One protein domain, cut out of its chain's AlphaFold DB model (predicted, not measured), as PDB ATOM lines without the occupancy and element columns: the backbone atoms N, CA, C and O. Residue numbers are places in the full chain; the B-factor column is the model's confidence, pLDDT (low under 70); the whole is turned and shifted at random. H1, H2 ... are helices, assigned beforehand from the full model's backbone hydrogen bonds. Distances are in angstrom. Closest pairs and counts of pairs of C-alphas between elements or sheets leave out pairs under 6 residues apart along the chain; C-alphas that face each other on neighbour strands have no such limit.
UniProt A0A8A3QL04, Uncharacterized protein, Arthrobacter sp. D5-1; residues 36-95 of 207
ATOM      1  N   GLN A  36      86.120 -89.247  60.448       55.59
ATOM      2  CA  GLN A  36      86.356 -87.973  61.147       55.59
ATOM      3  C   GLN A  36      87.457 -87.115  60.503       55.59
ATOM      4  O   GLN A  36      87.323 -85.892  60.469       55.59
ATOM      5  N   ARG A  37      88.525 -87.725  59.970       54.94
ATOM      6  CA  ARG A  37      89.589 -86.999  59.255       54.94
ATOM      7  C   ARG A  37      89.120 -86.421  57.926       54.94
ATOM      8  O   ARG A  37      89.452 -85.279  57.627       54.94
ATOM      9  N   GLU A  38      88.346 -87.182  57.157       57.53
ATOM     10  CA  GLU A  38      87.795 -86.700  55.885       57.53
ATOM     11  C   GLU A  38      86.812 -85.548  56.104       57.53
ATOM     12  O   GLU A  38      86.874 -84.550  55.393       57.53
ATOM     13  N   THR A  39      85.986 -85.626  57.152       59.81
ATOM     14  CA  THR A  39      84.994 -84.581  57.450       59.81
ATOM     15  C   THR A  39      85.667 -83.264  57.868       59.81
ATOM     16  O   THR A  39      85.247 -82.188  57.434       59.81
ATOM     17  N   ALA A  40      86.746 -83.339  58.658       60.53
ATOM     18  CA  ALA A  40      87.529 -82.173  59.071       60.53
ATOM     19  C   ALA A  40      88.234 -81.494  57.882       60.53
ATOM     20  O   ALA A  40      88.178 -80.273  57.757       60.53
ATOM     21  N   ALA A  41      88.814 -82.275  56.962       62.69
ATOM     22  CA  ALA A  41      89.462 -81.737  55.765       62.69
ATOM     23  C   ALA A  41      88.469 -80.988  54.856       62.69
ATOM     24  O   ALA A  41      88.757 -79.881  54.405       62.69
ATOM     25  N   THR A  42      87.261 -81.529  54.661       67.25
ATOM     26  CA  THR A  42      86.213 -80.845  53.882       67.25
ATOM     27  C   THR A  42      85.670 -79.580  54.555       67.25
ATOM     28  O   THR A  42      85.272 -78.641  53.864       67.25
ATOM     29  N   GLN A  43      85.650 -79.517  55.892       70.56
ATOM     30  CA  GLN A  43      85.234 -78.307  56.613       70.56
ATOM     31  C   GLN A  43      86.261 -77.178  56.507       70.56
ATOM     32  O   GLN A  43      85.866 -76.012  56.395       70.56
ATOM     33  N   ASP A  44      87.551 -77.507  56.513       75.56
ATOM     34  CA  ASP A  44      88.623 -76.524  56.341       75.56
ATOM     35  C   ASP A  44      88.632 -75.951  54.919       75.56
ATOM     36  O   ASP A  44      88.751 -74.736  54.744       75.56
ATOM     37  N   GLU A  45      88.404 -76.786  53.904       80.25
ATOM     38  CA  GLU A  45      88.352 -76.351  52.506       80.25
ATOM     39  C   GLU A  45      87.149 -75.433  52.228       80.25
ATOM     40  O   GLU A  45      87.300 -74.353  51.652       80.25
ATOM     41  N   ALA A  46      85.964 -75.785  52.741       78.81
ATOM     42  CA  ALA A  46      84.779 -74.932  52.646       78.81
ATOM     43  C   ALA A  46      84.956 -73.597  53.392       78.81
ATOM     44  O   ALA A  46      84.505 -72.547  52.927       78.81
ATOM     45  N   SER A  47      85.633 -73.620  54.545       85.19
ATOM     46  CA  SER A  47      85.918 -72.409  55.323       85.19
ATOM     47  C   SER A  47      86.902 -71.490  54.602       85.19
ATOM     48  O   SER A  47      86.728 -70.272  54.634       85.19
ATOM     49  N   ARG A  48      87.899 -72.057  53.917       88.50
ATOM     50  CA  ARG A  48      88.870 -71.300  53.124       88.50
ATOM     51  C   ARG A  48      88.219 -70.611  51.926       88.50
ATOM     52  O   ARG A  48      88.409 -69.412  51.763       88.50
ATOM     53  N   ALA A  49      87.380 -71.318  51.168       91.31
ATOM     54  CA  ALA A  49      86.661 -70.731  50.034       91.31
ATOM     55  C   ALA A  49      85.754 -69.558  50.459       91.31
ATOM     56  O   ALA A  49      85.672 -68.535  49.778       91.31
ATOM     57  N   GLN A  50      85.105 -69.670  51.626       91.62
ATOM     58  CA  GLN A  50      84.292 -68.588  52.185       91.62
ATOM     59  C   GLN A  50      85.137 -67.357  52.558       91.62
ATOM     60  O   GLN A  50      84.707 -66.225  52.338       91.62
ATOM     61  N   ILE A  51      86.331 -67.573  53.115       89.06
ATOM     62  CA  ILE A  51      87.280 -66.505  53.456       89.06
ATOM     63  C   ILE A  51      87.791 -65.813  52.188       89.06
ATOM     64  O   ILE A  51      87.773 -64.587  52.120       89.06
ATOM     65  N   GLU A  52      88.195 -66.580  51.176       92.31
ATOM     66  CA  GLU A  52      88.693 -66.046  49.903       92.31
ATOM     67  C   GLU A  52      87.633 -65.183  49.207       92.31
ATOM     68  O   GLU A  52      87.918 -64.046  48.832       92.31
ATOM     69  N   SER A  53      86.381 -65.650  49.148       93.12
ATOM     70  CA  SER A  53      85.270 -64.866  48.597       93.12
ATOM     71  C   SER A  53      85.029 -63.558  49.363       93.12
ATOM     72  O   SER A  53      84.802 -62.515  48.750       93.12
ATOM     73  N   ALA A  54      85.108 -63.577  50.697       83.69
ATOM     74  CA  ALA A  54      84.944 -62.368  51.501       83.69
ATOM     75  C   ALA A  54      86.091 -61.363  51.297       83.69
ATOM     76  O   ALA A  54      85.855 -60.155  51.292       83.69
ATOM     77  N   ILE A  55      87.319 -61.850  51.100       82.69
ATOM     78  CA  ILE A  55      88.483 -61.015  50.779       82.69
ATOM     79  C   ILE A  55      88.316 -60.364  49.399       82.69
ATOM     80  O   ILE A  55      88.584 -59.173  49.246       82.69
ATOM     81  N   GLU A  56      87.838 -61.106  48.397       86.38
ATOM     82  CA  GLU A  56      87.578 -60.554  47.062       86.38
ATOM     83  C   GLU A  56      86.491 -59.476  47.078       86.38
ATOM     84  O   GLU A  56      86.696 -58.392  46.526       86.38
ATOM     85  N   SER A  57      85.379 -59.718  47.777       76.94
ATOM     86  CA  SER A  57      84.328 -58.711  47.982       76.94
ATOM     87  C   SER A  57      84.860 -57.464  48.693       76.94
ATOM     88  O   SER A  57      84.534 -56.343  48.299       76.94
ATOM     89  N   ALA A  58      85.754 -57.636  49.675       76.00
ATOM     90  CA  ALA A  58      86.398 -56.516  50.355       76.00
ATOM     91  C   ALA A  58      87.273 -55.685  49.408       76.00
ATOM     92  O   ALA A  58      87.241 -54.456  49.472       76.00
ATOM     93  N   PHE A  59      87.992 -56.317  48.476       78.94
ATOM     94  CA  PHE A  59      88.729 -55.591  47.436       78.94
ATOM     95  C   PHE A  59      87.823 -54.896  46.416       78.94
ATOM     96  O   PHE A  59      88.231 -53.887  45.842       78.94
ATOM     97  N   ALA A  60      86.595 -55.379  46.228       77.62
ATOM     98  CA  ALA A  60      85.561 -54.689  45.457       77.62
ATOM     99  C   ALA A  60      84.866 -53.550  46.239       77.62
ATOM    100  O   ALA A  60      84.039 -52.837  45.672       77.62
ATOM    101  N   GLY A  61      85.215 -53.347  47.516       65.69
ATOM    102  CA  GLY A  61      84.706 -52.271  48.369       65.69
ATOM    103  C   GLY A  61      83.628 -52.685  49.376       65.69
ATOM    104  O   GLY A  61      83.197 -51.835  50.156       65.69
ATOM    105  N   ASP A  62      83.211 -53.954  49.408       73.81
ATOM    106  CA  ASP A  62      82.282 -54.484  50.414       73.81
ATOM    107  C   ASP A  62      83.041 -55.196  51.543       73.81
ATOM    108  O   ASP A  62      83.408 -56.367  51.456       73.81
ATOM    109  N   THR A  63      83.293 -54.465  52.628       77.88
ATOM    110  CA  THR A  63      84.121 -54.927  53.748       77.88
ATOM    111  C   THR A  63      83.347 -55.670  54.838       77.88
ATOM    112  O   THR A  63      83.972 -56.208  55.755       77.88
ATOM    113  N   ALA A  64      82.012 -55.741  54.762       69.50
ATOM    114  CA  ALA A  64      81.185 -56.260  55.855       69.50
ATOM    115  C   ALA A  64      81.452 -57.748  56.138       69.50
ATOM    116  O   ALA A  64      81.578 -58.157  57.294       69.50
ATOM    117  N   GLY A  65      81.599 -58.555  55.082       70.31
ATOM    118  CA  GLY A  65      81.890 -59.986  55.208       70.31
ATOM    119  C   GLY A  65      83.275 -60.262  55.796       70.31
ATOM    120  O   GLY A  65      83.422 -61.127  56.659       70.31
ATOM    121  N   LEU A  66      84.283 -59.492  55.378       71.94
ATOM    122  CA  LEU A  66      85.644 -59.632  55.889       71.94
ATOM    123  C   LEU A  66      85.746 -59.197  57.359       71.94
ATOM    124  O   LEU A  66      86.381 -59.889  58.151       71.94
ATOM    125  N   ALA A  67      85.085 -58.100  57.740       70.44
ATOM    126  CA  ALA A  67      85.045 -57.637  59.128       70.44
ATOM    127  C   ALA A  67      84.434 -58.697  60.061       70.44
ATOM    128  O   ALA A  67      85.036 -59.050  61.073       70.44
ATOM    129  N   ALA A  68      83.305 -59.296  59.667       70.12
ATOM    130  CA  ALA A  68      82.664 -60.357  60.443       70.12
ATOM    131  C   ALA A  68      83.561 -61.600  60.620       70.12
ATOM    132  O   ALA A  68      83.541 -62.243  61.671       70.12
ATOM    133  N   LEU A  69      84.374 -61.942  59.614       73.19
ATOM    134  CA  LEU A  69      85.330 -63.050  59.703       73.19
ATOM    135  C   LEU A  69      86.519 -62.737  60.622       73.19
ATOM    136  O   LEU A  69      86.980 -63.627  61.339       73.19
ATOM    137  N   LEU A  70      86.988 -61.486  60.624       68.75
ATOM    138  CA  LEU A  70      88.079 -61.013  61.480       68.75
ATOM    139  C   LEU A  70      87.673 -60.851  62.952       68.75
ATOM    140  O   LEU A  70      88.526 -60.956  63.827       68.75
ATOM    141  N   GLU A  71      86.392 -60.627  63.237       69.56
ATOM    142  CA  GLU A  71      85.851 -60.570  64.605       69.56
ATOM    143  C   GLU A  71      85.416 -61.947  65.130       69.56
ATOM    144  O   GLU A  71      85.186 -62.134  66.326       69.56
ATOM    145  N   GLY A  72      85.299 -62.927  64.234       75.88
ATOM    146  CA  GLY A  72      84.828 -64.267  64.546       75.88
ATOM    147  C   GLY A  72      85.924 -65.248  64.989       75.88
ATOM    148  O   GLY A  72      87.120 -64.956  64.970       75.88
ATOM    149  N   PRO A  73      85.539 -66.500  65.297       81.62
ATOM    150  CA  PRO A  73      86.476 -67.567  65.669       81.62
ATOM    151  C   PRO A  73      87.455 -67.954  64.544       81.62
ATOM    152  O   PRO A  73      88.400 -68.702  64.776       81.62
ATOM    153  N   ARG A  74      87.238 -67.452  63.321       81.00
ATOM    154  CA  ARG A  74      88.072 -67.697  62.137       81.00
ATOM    155  C   ARG A  74      89.062 -66.563  61.849       81.00
ATOM    156  O   ARG A  74      89.691 -66.577  60.791       81.00
ATOM    157  N   ALA A  75      89.231 -65.612  62.767       71.88
ATOM    158  CA  ALA A  75      90.093 -64.447  62.578       71.88
ATOM    159  C   ALA A  75      91.531 -64.819  62.186       71.88
ATOM    160  O   ALA A  75      92.057 -64.291  61.211       71.88
ATOM    161  N   ALA A  76      92.142 -65.781  62.887       65.00
ATOM    162  CA  ALA A  76      93.522 -66.196  62.630       65.00
ATOM    163  C   ALA A  76      93.711 -66.775  61.216       65.00
ATOM    164  O   ALA A  76      94.635 -66.389  60.508       65.00
ATOM    165  N   LEU A  77      92.803 -67.653  60.773       76.56
ATOM    166  CA  LEU A  77      92.840 -68.211  59.417       76.56
ATOM    167  C   LEU A  77      92.591 -67.121  58.364       76.56
ATOM    168  O   LEU A  77      93.285 -67.065  57.354       76.56
ATOM    169  N   THR A  78      91.645 -66.220  58.634       70.19
ATOM    170  CA  THR A  78      91.314 -65.090  57.753       70.19
ATOM    171  C   THR A  78      92.508 -64.156  57.565       70.19
ATOM    172  O   THR A  78      92.783 -63.745  56.443       70.19
ATOM    173  N   GLN A  79      93.259 -63.865  58.630       69.75
ATOM    174  CA  GLN A  79      94.473 -63.047  58.568       69.75
ATOM    175  C   GLN A  79      95.574 -63.695  57.723       69.75
ATOM    176  O   GLN A  79      96.221 -62.993  56.950       69.75
ATOM    177  N   VAL A  80      95.772 -65.013  57.838       76.38
ATOM    178  CA  VAL A  80      96.756 -65.747  57.023       76.38
ATOM    179  C   VAL A  80      96.385 -65.675  55.543       76.38
ATOM    180  O   VAL A  80      97.197 -65.229  54.739       76.38
ATOM    181  N   VAL A  81      95.141 -66.013  55.190       80.88
ATOM    182  CA  VAL A  81      94.683 -65.985  53.788       80.88
ATOM    183  C   VAL A  81      94.707 -64.560  53.221       80.88
ATOM    184  O   VAL A  81      95.106 -64.353  52.077       80.88
ATOM    185  N   LEU A  82      94.326 -63.557  54.019       74.00
ATOM    186  CA  LEU A  82      94.395 -62.151  53.618       74.00
ATOM    187  C   LEU A  82      95.838 -61.706  53.362       74.00
ATOM    188  O   LEU A  82      96.095 -61.031  52.368       74.00
ATOM    189  N   LYS A  83      96.775 -62.093  54.234       77.12
ATOM    190  CA  LYS A  83      98.199 -61.809  54.053       77.12
ATOM    191  C   LYS A  83      98.711 -62.430  52.753       77.12
ATOM    192  O   LYS A  83      99.241 -61.688  51.930       77.12
ATOM    193  N   ASP A  84      98.497 -63.728  52.542       79.12
ATOM    194  CA  ASP A  84      98.925 -64.431  51.324       79.12
ATOM    195  C   ASP A  84      98.392 -63.715  50.072       79.12
ATOM    196  O   ASP A  84      99.130 -63.436  49.128       79.12
ATOM    197  N   ARG A  85      97.119 -63.301  50.101       78.44
ATOM    198  CA  ARG A  85      96.490 -62.602  48.978       78.44
ATOM    199  C   ARG A  85      97.088 -61.219  48.704       78.44
ATOM    200  O   ARG A  85      97.204 -60.813  47.546       78.44
ATOM    201  N   LEU A  86      97.466 -60.484  49.747       72.81
ATOM    202  CA  LEU A  86      98.153 -59.196  49.619       72.81
ATOM    203  C   LEU A  86      99.603 -59.365  49.122       72.81
ATOM    204  O   LEU A  86     100.097 -58.516  48.376       72.81
ATOM    205  N   GLU A  87     100.279 -60.460  49.483       78.31
ATOM    206  CA  GLU A  87     101.603 -60.809  48.945       78.31
ATOM    207  C   GLU A  87     101.523 -61.146  47.450       78.31
ATOM    208  O   GLU A  87     102.311 -60.615  46.662       78.31
ATOM    209  N   GLU A  88     100.537 -61.949  47.038       81.75
ATOM    210  CA  GLU A  88     100.291 -62.313  45.635       81.75
ATOM    211  C   GLU A  88      99.992 -61.104  44.747       81.75
ATOM    212  O   GLU A  88     100.503 -61.004  43.629       81.75
ATOM    213  N   ARG A  89      99.187 -60.159  45.246       76.25
ATOM    214  CA  ARG A  89      98.905 -58.899  44.542       76.25
ATOM    215  C   ARG A  89     100.125 -57.982  44.445       76.25
ATOM    216  O   ARG A  89     100.100 -57.017  43.686       76.25
ATOM    217  N   GLY A  90     101.189 -58.280  45.192       70.31
ATOM    218  CA  GLY A  90     102.383 -57.449  45.284       70.31
ATOM    219  C   GLY A  90     102.203 -56.221  46.176       70.31
ATOM    220  O   GLY A  90     103.118 -55.401  46.252       70.31
ATOM    221  N   ASP A  91     101.077 -56.112  46.884       64.50
ATOM    222  CA  ASP A  91     100.796 -55.001  47.796       64.50
ATOM    223  C   ASP A  91     101.769 -55.026  48.993       64.50
ATOM    224  O   ASP A  91     102.202 -53.975  49.459       64.50
ATOM    225  N   LEU A  92     102.208 -56.219  49.423       58.88
ATOM    226  CA  LEU A  92     103.204 -56.388  50.496       58.88
ATOM    227  C   LEU A  92     104.665 -56.407  50.012       58.88
ATOM    228  O   LEU A  92     105.574 -56.128  50.793       58.88
ATOM    229  N   ARG A  93     104.927 -56.646  48.718       50.56
ATOM    230  CA  ARG A  93     106.301 -56.658  48.161       50.56
ATOM    231  C   ARG A  93     106.991 -55.293  48.202       50.56
ATOM    232  O   ARG A  93     108.214 -55.223  48.111       50.56
ATOM    233  N   ARG A  94     106.243 -54.201  48.380       47.44
ATOM    234  CA  ARG A  94     106.814 -52.852  48.525       47.44
ATOM    235  C   ARG A  94     107.535 -52.626  49.860       47.44
ATOM    236  O   ARG A  94     108.328 -51.693  49.952       47.44
ATOM    237  N   ALA A  95     107.318 -53.484  50.859       40.66
ATOM    238  CA  ALA A  95     108.057 -53.429  52.120       40.66
ATOM    239  C   ALA A  95     109.500 -53.958  51.981       40.66
ATOM    240  O   ALA A  95     110.390 -53.533  52.713       40.66
TER     241      ALA A  95
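This is residues 36 to 95 of the 207 residues of an uncharacterized protein of Arthrobacter sp. D5-1 (UniProt A0A8A3QL04). A long helix, H1, sticks out with residues 36 to 43, and two shorter helices, H2 and H3, which meet at a corner, pack on its second half. The printed part has 60 residues with three named helices, in the order H1, H2, H3, and is all helix. It is only just loose, close to compact, with a radius of gyration of the C-alphas of 12.6 A, and spans 42 by 24 by 17 A.

H1, residues 36 to 59, begins at C-alpha 36 (86.356, -87.973, 61.147) and is 35.2 A long. H2, residues 64 to 71, is 10.8 A long. H3, residues 75 to 88, is 19.9 A long and ends at C-alpha 88 (100.291, -62.313, 45.635).

H1 touches H2 with residues 51 to 58 alone, at a steep tilt of 53 degrees, opposite ways; the closest C-alphas, of Ala 54 and Leu 66, are 5.2 A apart. H1 touches H3 with residues 48 to 55 alone, at a steep tilt of 58 degrees, the same way; the closest C-alphas, of Ile 51 and Thr 78, are 6.1 A apart. H2 and H3 touch only at the corner; the closest C-alphas, of Leu 69 and Ala 75, are 5.7 A apart. In H1, H2 and H3 every O i to N i+4 pair is within hydrogen-bond range.

The farthest C-alphas, of Gln 36 and Arg 94, are 42.6 A apart. The printed part has no cut, and both links are tight. Confidence is under 70 in 18 residues, among them 36 to 42 and 91 to 95.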